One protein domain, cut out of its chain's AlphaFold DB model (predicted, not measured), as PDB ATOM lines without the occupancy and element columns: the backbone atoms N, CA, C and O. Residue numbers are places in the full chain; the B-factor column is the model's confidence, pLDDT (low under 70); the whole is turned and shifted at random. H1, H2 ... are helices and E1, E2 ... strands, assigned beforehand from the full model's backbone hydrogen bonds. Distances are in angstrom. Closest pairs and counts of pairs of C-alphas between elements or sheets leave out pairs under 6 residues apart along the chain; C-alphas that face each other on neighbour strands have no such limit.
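AT A GLANCE: This is residues 6 to 103 of the 103 residues of an uncharacterized protein of Candidatus Saccharibacteria bacterium (UniProt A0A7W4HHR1). One strongly twisted sheet of six strands is folded back on itself into two leaves, E1 E2 E3 and E5 E4, which are partly face to face with E6 as the hinge; the fold stays open, its edge strands E1 and E4 apart. The short helix H1 packs over the sheet near E2, E3 and E6. The printed part has 98 residues, with one named helix and then six named strands along the chain; across the sheet the order is E1 E2 E3 E6 E5 E4, all antiparallel. The class is mostly strand, though under half of the residues, 48 of 98, are in named elements. The whole is compact, with a radius of gyration of the C-alphas of 12.9 A, and spans 37 by 29 by 29 A.

IN THESE COORDINATES: Find C-alpha 21 at (199.102, 256.515, 162.887), where E1, residues 21 to 27, begins its 18.8 A. E2, residues 33 to 38, covers 17.0 A, and E3, residues 44 to 49, covers 16.7 A. E4 is residues 62 to 66, 13.2 A. E5, residues 74 to 81, covers 18.0 A and bends by 63 degrees at residue 77. E6, residues 96 to 102, runs 19.2 A to C-alpha 102 at (183.426, 252.384, 164.165). Go back to C-alpha 6 at (208.146, 248.795, 157.795) for H1, residues 6 to 14, 12.3 A.

HOW THE PARTS SIT: Start at E1, E2 and E3, a meander, each strand the antiparallel neighbour of the one before. In the hairpin of E1 and E2, N 23 and O 36 are 2.8 A apart; in that of E2 and E3, N 35 and O 47 are 2.8 A apart. Beside E3 look for E6, where N 46 and O 99 are 2.8 A apart. E6 and E5 form a hairpin with N 79 and O 100 at 2.8 A, and E4 and E5 another with N 78 and O 62 at 2.7 A. E4, E5 and E6 are a second meander, and with E3 they make a Greek key, in which E3, the first of four strands, is the antiparallel neighbour of the fourth. H1 is on the sheet at a height of 9.0 A and lies over E2, on which 4 of its 9 C-alphas fall, and only just not over E3, on which 2 fall; it runs only just across the strands, at 62 degrees to E2 on the local plane. H1 and E6 are near each other, with 5 pairs of C-alphas within 10 A. In H1 every O i to N i+4 pair is within hydrogen-bond range.

THE WHOLE: The two farthest C-alphas, of Gly 69 and Ala 88, are 38.2 A apart. The printed part has no cut. Look for the long links at residues 50 to 61 and 82 to 95. The mean pLDDT of the printed part is 89.1, and residues 54 to 58 are under 70.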
ATOM      1  N   SER A   6     207.817 248.287 159.136       93.69
ATOM      2  CA  SER A   6     208.146 248.795 157.795       93.69
ATOM      3  C   SER A   6     207.262 248.184 156.705       93.69
ATOM      4  O   SER A   6     206.940 248.863 155.733       93.69
ATOM      5  N   GLU A   7     206.858 246.919 156.850       94.50
ATOM      6  CA  GLU A   7     205.897 246.288 155.938       94.50
ATOM      7  C   GLU A   7     204.525 246.944 156.064       94.50
ATOM      8  O   GLU A   7     203.938 247.311 155.051       94.50
ATOM      9  N   ARG A   8     204.061 247.206 157.291       95.12
ATOM     10  CA  ARG A   8     202.795 247.914 157.525       95.12
ATOM     11  C   ARG A   8     202.792 249.311 156.916       95.12
ATOM     12  O   ARG A   8     201.860 249.650 156.201       95.12
ATOM     13  N   GLU A   9     203.846 250.096 157.127       93.38
ATOM     14  CA  GLU A   9     203.982 251.437 156.531       93.38
ATOM     15  C   GLU A   9     203.902 251.388 154.998       93.38
ATOM     16  O   GLU A   9     203.202 252.184 154.374       93.38
ATOM     17  N   LYS A  10     204.575 250.408 154.392       93.06
ATOM     18  CA  LYS A  10     204.563 250.158 152.949       93.06
ATOM     19  C   LYS A  10     203.182 249.759 152.421       93.06
ATOM     20  O   LYS A  10     202.776 250.243 151.368       93.06
ATOM     21  N   ILE A  11     202.471 248.889 153.135       94.31
ATOM     22  CA  ILE A  11     201.121 248.438 152.774       94.31
ATOM     23  C   ILE A  11     200.126 249.593 152.899       94.31
ATOM     24  O   ILE A  11     199.370 249.863 151.972       94.31
ATOM     25  N   ILE A  12     200.170 250.344 153.998       94.88
ATOM     26  CA  ILE A  12     199.312 251.517 154.202       94.88
ATOM     27  C   ILE A  12     199.548 252.583 153.119       94.88
ATOM     28  O   ILE A  12     198.587 253.156 152.603       94.88
ATOM     29  N   ALA A  13     200.801 252.804 152.712       92.50
ATOM     30  CA  ALA A  13     201.119 253.676 151.582       92.50
ATOM     31  C   ALA A  13     200.537 253.154 150.256       92.50
ATOM     32  O   ALA A  13     199.988 253.922 149.469       92.50
ATOM     33  N   ALA A  14     200.578 251.839 150.026       93.06
ATOM     34  CA  ALA A  14     199.972 251.201 148.857       93.06
ATOM     35  C   ALA A  14     198.435 251.361 148.795       93.06
ATOM     36  O   ALA A  14     197.866 251.410 147.700       93.06
ATOM     37  N   TYR A  15     197.773 251.526 149.944       93.12
ATOM     38  CA  TYR A  15     196.361 251.914 150.048       93.12
ATOM     39  C   TYR A  15     196.104 253.424 149.875       93.12
ATOM     40  O   TYR A  15     194.970 253.868 150.059       93.12
ATOM     41  N   ASP A  16     197.115 254.227 149.518       91.38
ATOM     42  CA  ASP A  16     197.015 255.694 149.421       91.38
ATOM     43  C   ASP A  16     196.580 256.335 150.757       91.38
ATOM     44  O   ASP A  16     195.881 257.348 150.802       91.38
ATOM     45  N   CYS A  17     196.964 255.697 151.866       91.38
ATOM     46  CA  CYS A  17     196.631 256.089 153.235       91.38
ATOM     47  C   CYS A  17     197.886 256.519 154.011       91.38
ATOM     48  O   CYS A  17     198.012 256.295 155.215       91.38
ATOM     49  N   GLU A  18     198.849 257.131 153.318       88.56
ATOM     50  CA  GLU A  18     200.063 257.654 153.942       88.56
ATOM     51  C   GLU A  18     199.717 258.648 155.067       88.56
ATOM     52  O   GLU A  18     198.880 259.537 154.912       88.56
ATOM     53  N   GLY A  19     200.374 258.498 156.221       88.44
ATOM     54  CA  GLY A  19     200.166 259.368 157.383       88.44
ATOM     55  C   GLY A  19     199.134 258.873 158.399       88.44
ATOM     56  O   GLY A  19     198.900 259.568 159.390       88.44
ATOM     57  N   LEU A  20     198.552 257.686 158.206       94.69
ATOM     58  CA  LEU A  20     197.847 256.995 159.283       94.69
ATOM     59  C   LEU A  20     198.805 256.642 160.433       94.69
ATOM     60  O   LEU A  20     199.929 256.185 160.214       94.69
ATOM     61  N   VAL A  21     198.343 256.826 161.669       95.19
ATOM     62  CA  VAL A  21     199.102 256.515 162.887       95.19
ATOM     63  C   VAL A  21     198.635 255.175 163.442       95.19
ATOM     64  O   VAL A  21     197.459 255.014 163.770       95.19
ATOM     65  N   GLU A  22     199.558 254.216 163.558       96.31
ATOM     66  CA  GLU A  22     199.291 252.923 164.200       96.31
ATOM     67  C   GLU A  22     198.959 253.142 165.684       96.31
ATOM     68  O   GLU A  22     199.706 253.800 166.407       96.31
ATOM     69  N   SER A  23     197.818 252.612 166.119       93.81
ATOM     70  CA  SER A  23     197.323 252.707 167.493       93.81
ATOM     71  C   SER A  23     197.594 251.437 168.294       93.81
ATOM     72  O   SER A  23     197.989 251.538 169.451       93.81
ATOM     73  N   ASP A  24     197.369 250.263 167.700       95.12
ATOM     74  CA  ASP A  24     197.601 248.961 168.337       95.12
ATOM     75  C   ASP A  24     197.603 247.833 167.290       95.12
ATOM     76  O   ASP A  24     197.244 248.062 166.130       95.12
ATOM     77  N   HIS A  25     197.972 246.618 167.691       96.06
ATOM     78  CA  HIS A  25     197.851 245.422 166.868       96.06
ATOM     79  C   HIS A  25     197.699 244.144 167.694       96.06
ATOM     80  O   HIS A  25     198.272 244.001 168.772       96.06
ATOM     81  N   TYR A  26     196.968 243.176 167.149       94.50
ATOM     82  CA  TYR A  26     196.611 241.948 167.847       94.50
ATOM     83  C   TYR A  26     196.672 240.742 166.921       94.50
ATOM     84  O   TYR A  26     196.298 240.820 165.751       94.50
ATOM     85  N   GLN A  27     197.086 239.611 167.481       94.06
ATOM     86  CA  GLN A  27     196.822 238.314 166.882       94.06
ATOM     87  C   GLN A  27     195.414 237.877 167.282       94.06
ATOM     88  O   GLN A  27     195.087 237.868 168.473       94.06
ATOM     89  N   VAL A  28     194.594 237.542 166.291       91.31
ATOM     90  CA  VAL A  28     193.182 237.180 166.488       91.31
ATOM     91  C   VAL A  28     192.885 235.729 166.116       91.31
ATOM     92  O   VAL A  28     191.926 235.161 166.628       91.31
ATOM     93  N   GLU A  29     193.736 235.128 165.285       89.62
ATOM     94  CA  GLU A  29     193.756 233.705 164.929       89.62
ATOM     95  C   GLU A  29     195.225 233.282 164.702       89.62
ATOM     96  O   GLU A  29     196.103 234.155 164.636       89.62
ATOM     97  N   PRO A  30     195.549 231.980 164.559       89.12
ATOM     98  CA  PRO A  30     196.932 231.530 164.385       89.12
ATOM     99  C   PRO A  30     197.681 232.249 163.255       89.12
ATOM    100  O   PRO A  30     198.821 232.670 163.456       89.12
ATOM    101  N   ASP A  31     197.013 232.480 162.122       87.88
ATOM    102  CA  ASP A  31     197.614 233.099 160.939       87.88
ATOM    103  C   ASP A  31     197.104 234.520 160.646       87.88
ATOM    104  O   ASP A  31     197.633 235.178 159.746       87.88
ATOM    105  N   THR A  32     196.171 235.043 161.452       91.44
ATOM    106  CA  THR A  32     195.524 236.344 161.220       91.44
ATOM    107  C   THR A  32     195.941 237.397 162.231       91.44
ATOM    108  O   THR A  32     195.832 237.219 163.451       91.44
ATOM    109  N   TRP A  33     196.371 238.543 161.702       95.06
ATOM    110  CA  TRP A  33     196.718 239.719 162.489       95.06
ATOM    111  C   TRP A  33     195.850 240.913 162.123       95.06
ATOM    112  O   TRP A  33     195.515 241.148 160.964       95.06
ATOM    113  N   VAL A  34     195.521 241.695 163.142       95.56
ATOM    114  CA  VAL A  34     194.755 242.931 163.032       95.56
ATOM    115  C   VAL A  34     195.637 244.088 163.469       95.56
ATOM    116  O   VAL A  34     196.218 244.055 164.551       95.56
ATOM    117  N   TYR A  35     195.701 245.132 162.651       97.19
ATOM    118  CA  TYR A  35     196.455 246.353 162.917       97.19
ATOM    119  C   TYR A  35     195.510 247.553 162.879       97.19
ATOM    120  O   TYR A  35     194.784 247.764 161.904       97.19
ATOM    121  N   LEU A  36     195.507 248.341 163.948       97.00
ATOM    122  CA  LEU A  36     194.612 249.476 164.126       97.00
ATOM    123  C   LEU A  36     195.334 250.775 163.813       97.00
ATOM    124  O   LEU A  36     196.427 251.029 164.315       97.00
ATOM    125  N   PHE A  37     194.678 251.633 163.045       97.38
ATOM    126  CA  PHE A  37     195.206 252.922 162.636       97.38
ATOM    127  C   PHE A  37     194.178 254.035 162.812       97.38
ATOM    128  O   PHE A  37     192.966 253.792 162.848       97.38
ATOM    129  N   ARG A  38     194.665 255.275 162.896       96.81
ATOM    130  CA  ARG A  38     193.835 256.485 162.916       96.81
ATOM    131  C   ARG A  38     194.393 257.563 162.001       96.81
ATOM    132  O   ARG A  38     195.611 257.691 161.872       96.81
ATOM    133  N   ASP A  39     193.507 258.334 161.378       94.75
ATOM    134  CA  ASP A  39     193.888 259.551 160.661       94.75
ATOM    135  C   ASP A  39     193.907 260.779 161.590       94.75
ATOM    136  O   ASP A  39     193.543 260.726 162.765       94.75
ATOM    137  N   LYS A  40     194.301 261.930 161.035       92.69
ATOM    138  CA  LYS A  40     194.318 263.227 161.734       92.69
ATOM    139  C   LYS A  40     192.947 263.723 162.224       92.69
ATOM    140  O   LYS A  40     192.897 264.697 162.967       92.69
ATOM    141  N   ASN A  41     191.854 263.126 161.749       92.94
ATOM    142  CA  ASN A  41     190.481 263.444 162.133       92.94
ATOM    143  C   ASN A  41     189.905 262.393 163.100       92.94
ATOM    144  O   ASN A  41     188.688 262.338 163.266       92.94
ATOM    145  N   GLU A  42     190.755 261.551 163.704       91.88
ATOM    146  CA  GLU A  42     190.368 260.420 164.562       91.88
ATOM    147  C   GLU A  42     189.508 259.360 163.851       91.88
ATOM    148  O   GLU A  42     188.871 258.521 164.496       91.88
ATOM    149  N   LYS A  43     189.497 259.352 162.516       95.25
ATOM    150  CA  LYS A  43     188.837 258.307 161.742       95.25
ATOM    151  C   LYS A  43     189.626 257.014 161.878       95.25
ATOM    152  O   LYS A  43     190.848 257.012 161.730       95.25
ATOM    153  N   LYS A  44     188.922 255.922 162.170       96.94
ATOM    154  CA  LYS A  44     189.527 254.638 162.516       96.94
ATOM    155  C   LYS A  44     189.601 253.706 161.316       96.94
ATOM    156  O   LYS A  44     188.652 253.593 160.539       96.94
ATOM    157  N   TYR A  45     190.730 253.021 161.220       97.44
ATOM    158  CA  TYR A  45     191.036 252.079 160.158       97.44
ATOM    159  C   TYR A  45     191.564 250.777 160.742       97.44
ATOM    160  O   TYR A  45     192.328 250.788 161.710       97.44
ATOM    161  N   VAL A  46     191.161 249.665 160.147       96.62
ATOM    162  CA  VAL A  46     191.618 248.329 160.510       96.62
ATOM    163  C   VAL A  46     192.222 247.661 159.284       96.62
ATOM    164  O   VAL A  46     191.550 247.500 158.268       96.62
ATOM    165  N   LEU A  47     193.508 247.324 159.375       96.50
ATOM    166  CA  LEU A  47     194.204 246.489 158.406       96.50
ATOM    167  C   LEU A  47     194.199 245.058 158.938       96.50
ATOM    168  O   LEU A  47     194.662 244.807 160.050       96.50
ATOM    169  N   ILE A  48     193.689 244.136 158.141       94.69
ATOM    170  CA  ILE A  48     193.632 242.715 158.453       94.69
ATOM    171  C   ILE A  48     194.618 242.018 157.529       94.69
ATOM    172  O   ILE A  48     194.507 242.158 156.314       94.69
ATOM    173  N   ASP A  49     195.572 241.296 158.103       94.44
ATOM    174  CA  ASP A  49     196.465 240.389 157.387       94.44
ATOM    175  C   ASP A  49     195.911 238.967 157.523       94.44
ATOM    176  O   ASP A  49     195.924 238.396 158.617       94.44
ATOM    177  N   ALA A  50     195.344 238.449 156.435       89.94
ATOM    178  CA  ALA A  50     194.694 237.146 156.362       89.94
ATOM    179  C   ALA A  50     194.740 236.598 154.929       89.94
ATOM    180  O   ALA A  50     194.472 237.321 153.969       89.94
ATOM    181  N   ASP A  51     194.988 235.295 154.785       81.69
ATOM    182  CA  ASP A  51     194.985 234.626 153.476       81.69
ATOM    183  C   ASP A  51     193.595 234.623 152.820       81.69
ATOM    184  O   ASP A  51     193.466 234.600 151.593       81.69
ATOM    185  N   TYR A  52     192.544 234.656 153.639       76.69
ATOM    186  CA  TYR A  52     191.160 234.706 153.201       76.69
ATOM    187  C   TYR A  52     190.290 235.361 154.274       76.69
ATOM    188  O   TYR A  52     190.474 235.122 155.466       76.69
ATOM    189  N   LEU A  53     189.319 236.160 153.841       76.19
ATOM    190  CA  LEU A  53     188.213 236.616 154.675       76.19
ATOM    191  C   LEU A  53     186.930 236.029 154.092       76.19
ATOM    192  O   LEU A  53     186.588 236.317 152.947       76.19
ATOM    193  N   ASP A  54     186.231 235.213 154.879       66.56
ATOM    194  CA  ASP A  54     184.979 234.545 154.490       66.56
ATOM    195  C   ASP A  54     183.781 235.510 154.559       66.56
ATOM    196  O   ASP A  54     182.793 235.282 155.257       66.56
ATOM    197  N   PHE A  55     183.906 236.660 153.892       67.62
ATOM    198  CA  PHE A  55     182.891 237.704 153.879       67.62
ATOM    199  C   PHE A  55     182.717 238.271 152.477       67.62
ATOM    200  O   PHE A  55     183.652 238.803 151.880       67.62
ATOM    201  N   ASP A  56     181.482 238.211 151.984       60.72
ATOM    202  CA  ASP A  56     181.067 238.980 150.820       60.72
ATOM    203  C   ASP A  56     180.521 240.333 151.300       60.72
ATOM    204  O   ASP A  56     179.397 240.444 151.801       60.72
ATOM    205  N   PHE A  57     181.350 241.376 151.231       67.38
ATOM    206  CA  PHE A  57     180.996 242.720 151.694       67.38
ATOM    207  C   PHE A  57     180.149 243.491 150.662       67.38
ATOM    208  O   PHE A  57     180.389 244.676 150.423       67.38
ATOM    209  N   GLU A  58     179.144 242.854 150.046       66.88
ATOM    210  CA  GLU A  58     178.327 243.488 148.992       66.88
ATOM    211  C   GLU A  58     177.593 244.758 149.481       66.88
ATOM    212  O   GLU A  58     177.280 245.642 148.683       66.88
ATOM    213  N   VAL A  59     177.323 244.876 150.793       77.25
ATOM    214  CA  VAL A  59     176.565 245.993 151.391       77.25
ATOM    215  C   VAL A  59     177.063 246.360 152.793       77.25
ATOM    216  O   VAL A  59     176.935 245.561 153.700       77.25
ATOM    217  N   TYR A  60     177.527 247.588 153.028       85.12
ATOM    218  CA  TYR A  60     177.910 248.072 154.368       85.12
ATOM    219  C   TYR A  60     176.736 248.707 155.142       85.12
ATOM    220  O   TYR A  60     175.823 249.247 154.507       85.12
ATOM    221  N   PRO A  61     176.762 248.731 156.494       91.06
ATOM    222  CA  PRO A  61     177.838 248.285 157.392       91.06
ATOM    223  C   PRO A  61     177.800 246.786 157.731       91.06
ATOM    224  O   PRO A  61     176.740 246.164 157.686       91.06
ATOM    225  N   HIS A  62     178.945 246.239 158.151       89.81
ATOM    226  CA  HIS A  62     179.107 244.827 158.531       89.81
ATOM    227  C   HIS A  62     179.780 244.656 159.884       89.81
ATOM    228  O   HIS A  62     180.715 245.377 160.213       89.81
ATOM    229  N   LEU A  63     179.333 243.666 160.653       90.56
ATOM    230  CA  LEU A  63     179.936 243.327 161.938       90.56
ATOM    231  C   LEU A  63     180.949 242.196 161.758       90.56
ATOM    232  O   LEU A  63     180.564 241.046 161.555       90.56
ATOM    233  N   LEU A  64     182.231 242.525 161.873       89.69
ATOM    234  CA  LEU A  64     183.319 241.556 161.899       89.69
ATOM    235  C   LEU A  64     183.634 241.193 163.348       89.69
ATOM    236  O   LEU A  64     183.835 242.082 164.175       89.69
ATOM    237  N   LYS A  65     183.690 239.896 163.657       90.25
ATOM    238  CA  LYS A  65     184.001 239.400 165.001       90.25
ATOM    239  C   LYS A  65     185.109 238.366 164.957       90.25
ATOM    240  O   LYS A  65     184.977 237.360 164.270       90.25
ATOM    241  N   PHE A  66     186.117 238.571 165.787       89.00
ATOM    242  CA  PHE A  66     187.113 237.570 166.128       89.00
ATOM    243  C   PHE A  66     186.807 237.076 167.538       89.00
ATOM    244  O   PHE A  66     186.919 237.835 168.498       89.00
ATOM    245  N   ASN A  67     186.342 235.832 167.658       84.81
ATOM    246  CA  ASN A  67     185.774 235.298 168.902       84.81
ATOM    247  C   ASN A  67     186.426 233.995 169.373       84.81
ATOM    248  O   ASN A  67     185.840 233.275 170.190       84.81
ATOM    249  N   ASP A  68     187.638 233.713 168.901       80.31
ATOM    250  CA  ASP A  68     188.408 232.568 169.362       80.31
ATOM    251  C   ASP A  68     188.740 232.700 170.865       80.31
ATOM    252  O   ASP A  68     188.971 233.793 171.387       80.31
ATOM    253  N   GLY A  69     188.663 231.590 171.600       79.12
ATOM    254  CA  GLY A  69     188.926 231.560 173.039       79.12
ATOM    255  C   GLY A  69     190.411 231.630 173.397       79.12
ATOM    256  O   GLY A  69     190.728 231.983 174.534       79.12
ATOM    257  N   GLU A  70     191.296 231.300 172.457       86.44
ATOM    258  CA  GLU A  70     192.750 231.290 172.634       86.44
ATOM    259  C   GLU A  70     193.391 232.655 172.336       86.44
ATOM    260  O   GLU A  70     194.483 232.943 172.831       86.44
ATOM    261  N   PHE A  71     192.699 233.522 171.588       88.00
ATOM    262  CA  PHE A  71     193.202 234.815 171.115       88.00
ATOM    263  C   PHE A  71     192.399 236.011 171.650       88.00
ATOM    264  O   PHE A  71     191.399 235.873 172.361       88.00
ATOM    265  N   ILE A  72     192.868 237.225 171.335       86.94
ATOM    266  CA  ILE A  72     192.172 238.459 171.713       86.94
ATOM    267  C   ILE A  72     190.859 238.546 170.941       86.94
ATOM    268  O   ILE A  72     190.833 238.484 169.713       86.94
ATOM    269  N   LYS A  73     189.771 238.758 171.684       88.88
ATOM    270  CA  LYS A  73     188.444 238.951 171.106       88.88
ATOM    271  C   LYS A  73     188.251 240.397 170.693       88.88
ATOM    272  O   LYS A  73     188.410 241.295 171.520       88.88
ATOM    273  N   LEU A  74     187.889 240.605 169.435       91.12
ATOM    274  CA  LEU A  74     187.660 241.925 168.853       91.12
ATOM    275  C   LEU A  74     186.384 241.910 168.026       91.12
ATOM    276  O   LEU A  74     186.064 240.923 167.365       91.12
ATOM    277  N   GLU A  75     185.682 243.034 168.032       92.38
ATOM    278  CA  GLU A  75     184.515 243.258 167.192       92.38
ATOM    279  C   GLU A  75     184.662 244.621 166.511       92.38
ATOM    280  O   GLU A  75     185.063 245.594 167.150       92.38
ATOM    281  N   PHE A  76     184.359 244.687 165.216       92.44
ATOM    282  CA  PHE A  76     184.437 245.908 164.418       92.44
ATOM    283  C   PHE A  76     183.162 246.084 163.605       92.44
ATOM    284  O   PHE A  76     182.745 245.165 162.897       92.44
ATOM    285  N   VAL A  77     182.578 247.284 163.635       94.31
ATOM    286  CA  VAL A  77     181.528 247.659 162.682       94.31
ATOM    287  C   VAL A  77     182.198 248.284 161.461       94.31
ATOM    288  O   VAL A  77     182.482 249.485 161.429       94.31
ATOM    289  N   LEU A  78     182.487 247.454 160.462       94.12
ATOM    290  CA  LEU A  78     183.088 247.857 159.196       94.12
ATOM    291  C   LEU A  78     182.119 248.756 158.427       94.12
ATOM    292  O   LEU A  78     180.959 248.405 158.208       94.12
ATOM    293  N   GLN A  79     182.609 249.918 158.008       94.75
ATOM    294  CA  GLN A  79     181.835 250.936 157.294       94.75
ATOM    295  C   GLN A  79     182.109 250.921 155.794       94.75
ATOM    296  O   GLN A  79     181.221 251.230 155.000       94.75
ATOM    297  N   ARG A  80     183.354 250.632 155.409       92.44
ATOM    298  CA  ARG A  80     183.798 250.683 154.018       92.44
ATOM    299  C   ARG A  80     185.162 250.022 153.852       92.44
ATOM    300  O   ARG A  80     186.066 250.309 154.629       92.44
ATOM    301  N   GLU A  81     185.340 249.257 152.780       92.62
ATOM    302  CA  GLU A  81     186.663 248.828 152.308       92.62
ATOM    303  C   GLU A  81     187.392 249.953 151.562       92.62
ATOM    304  O   GLU A  81     186.814 250.672 150.735       92.62
ATOM    305  N   VAL A  82     188.684 250.096 151.843       92.88
ATOM    306  CA  VAL A  82     189.588 251.001 151.136       92.88
ATOM    307  C   VAL A  82     190.206 250.240 149.959       92.88
ATOM    308  O   VAL A  82     191.030 249.355 150.173       92.88
ATOM    309  N   PRO A  83     189.848 250.561 148.702       89.50
ATOM    310  CA  PRO A  83     190.372 249.835 147.555       89.50
ATOM    311  C   PRO A  83     191.808 250.254 147.231       89.50
ATOM    312  O   PRO A  83     192.157 251.437 147.273       89.50
ATOM    313  N   VAL A  84     192.616 249.295 146.786       87.88
ATOM    314  CA  VAL A  84     193.949 249.562 146.231       87.88
ATOM    315  C   VAL A  84     193.800 250.189 144.845       87.88
ATOM    316  O   VAL A  84     193.301 249.560 143.909       87.88
ATOM    317  N   LYS A  85     194.231 251.445 144.694       80.25
ATOM    318  CA  LYS A  85     194.046 252.211 143.447       80.25
ATOM    319  C   LYS A  85     195.036 251.830 142.343       80.25
ATOM    320  O   LYS A  85     194.712 251.960 141.166       80.25
ATOM    321  N   ASN A  86     196.241 251.387 142.704       78.31
ATOM    322  CA  ASN A  86     197.312 251.087 141.755       78.31
ATOM    323  C   ASN A  86     197.472 249.573 141.561       78.31
ATOM    324  O   ASN A  86     197.699 248.834 142.514       78.31
ATOM    325  N   SER A  87     197.417 249.100 140.313       70.75
ATOM    326  CA  SER A  87     197.605 247.682 139.992       70.75
ATOM    327  C   SER A  87     198.992 247.154 140.365       70.75
ATOM    328  O   SER A  87     199.096 245.987 140.723       70.75
ATOM    329  N   ALA A  88     200.035 247.992 140.326       71.19
ATOM    330  CA  ALA A  88     201.387 247.608 140.747       71.19
ATOM    331  C   ALA A  88     201.488 247.368 142.263       71.19
ATOM    332  O   ALA A  88     202.352 246.631 142.722       71.19
ATOM    333  N   SER A  89     200.577 247.960 143.035       80.56
ATOM    334  CA  SER A  89     200.513 247.820 144.488       80.56
ATOM    335  C   SER A  89     199.737 246.579 144.937       80.56
ATOM    336  O   SER A  89     199.775 246.244 146.113       80.56
ATOM    337  N   LYS A  90     199.073 245.865 144.016       78.94
ATOM    338  CA  LYS A  90     198.270 244.678 144.348       78.94
ATOM    339  C   LYS A  90     199.093 243.527 144.913       78.94
ATOM    340  O   LYS A  90     198.614 242.832 145.798       78.94
ATOM    341  N   GLU A  91     200.314 243.325 144.417       82.81
ATOM    342  CA  GLU A  91     201.215 242.310 144.977       82.81
ATOM    343  C   GLU A  91     201.631 242.675 146.406       82.81
ATOM    344  O   GLU A  91     201.722 241.814 147.271       82.81
ATOM    345  N   GLN A  92     201.829 243.969 146.665       84.69
ATOM    346  CA  GLN A  92     202.289 244.479 147.952       84.69
ATOM    347  C   GLN A  92     201.218 244.413 149.044       84.69
ATOM    348  O   GLN A  92     201.558 244.266 150.210       84.69
ATOM    349  N   THR A  93     199.944 244.524 148.672       88.19
ATOM    350  CA  THR A  93     198.793 244.417 149.580       88.19
ATOM    351  C   THR A  93     198.158 243.025 149.557       88.19
ATOM    352  O   THR A  93     197.061 242.842 150.083       88.19
ATOM    353  N   SER A  94     198.775 242.053 148.879       87.75
ATOM    354  CA  SER A  94     198.233 240.698 148.776       87.75
ATOM    355  C   SER A  94     198.115 240.064 150.161       87.75
ATOM    356  O   SER A  94     199.054 240.135 150.944       87.75
ATOM    357  N   GLY A  95     196.970 239.439 150.448       89.62
ATOM    358  CA  GLY A  95     196.683 238.882 151.777       89.62
ATOM    359  C   GLY A  95     196.364 239.943 152.833       89.62
ATOM    360  O   GLY A  95     196.336 239.636 154.020       89.62
ATOM    361  N   THR A  96     196.118 241.192 152.422       93.56
ATOM    362  CA  THR A  96     195.689 242.251 153.335       93.56
ATOM    363  C   THR A  96     194.399 242.915 152.887       93.56
ATOM    364  O   THR A  96     194.110 243.021 151.693       93.56
ATOM    365  N   PHE A  97     193.632 243.385 153.866       92.88
ATOM    366  CA  PHE A  97     192.371 244.084 153.665       92.88
ATOM    367  C   PHE A  97     192.310 245.292 154.593       92.88
ATOM    368  O   PHE A  97     192.565 245.165 155.790       92.88
ATOM    369  N   LEU A  98     191.971 246.466 154.061       94.88
ATOM    370  CA  LEU A  98     191.891 247.703 154.834       94.88
ATOM    371  C   LEU A  98     190.456 248.217 154.856       94.88
ATOM    372  O   LEU A  98     189.864 248.459 153.805       94.88
ATOM    373  N   PHE A  99     189.923 248.456 156.050       95.12
ATOM    374  CA  PHE A  99     188.571 248.974 156.234       95.12
ATOM    375  C   PHE A  99     188.548 250.200 157.134       95.12
ATOM    376  O   PHE A  99     189.331 250.328 158.072       95.12
ATOM    377  N   GLU A 100     187.586 251.076 156.882       96.06
ATOM    378  CA  GLU A 100     187.106 252.054 157.852       96.06
ATOM    379  C   GLU A 100     186.157 251.354 158.830       96.06
ATOM    380  O   GLU A 100     185.315 250.559 158.402       96.06
ATOM    381  N   TYR A 101     186.250 251.657 160.127       95.62
ATOM    382  CA  TYR A 101     185.363 251.068 161.136       95.62
ATOM    383  C   TYR A 101     184.908 252.076 162.197       95.62
ATOM    384  O   TYR A 101     185.495 253.149 162.360       95.62
ATOM    385  N   THR A 102     183.857 251.713 162.931       94.00
ATOM    386  CA  THR A 102     183.426 252.384 164.165       94.00
ATOM    387  C   THR A 102     183.341 251.382 165.312       94.00
ATOM    388  O   THR A 102     183.292 250.171 165.071       94.00
ATOM    389  N   ASP A 103     183.337 251.902 166.541       82.44
ATOM    390  CA  ASP A 103     183.001 251.112 167.734       82.44
ATOM    391  C   ASP A 103     181.508 250.748 167.770       82.44
ATOM    392  O   ASP A 103     180.705 251.482 167.136       82.44
TER     393      ASP A 103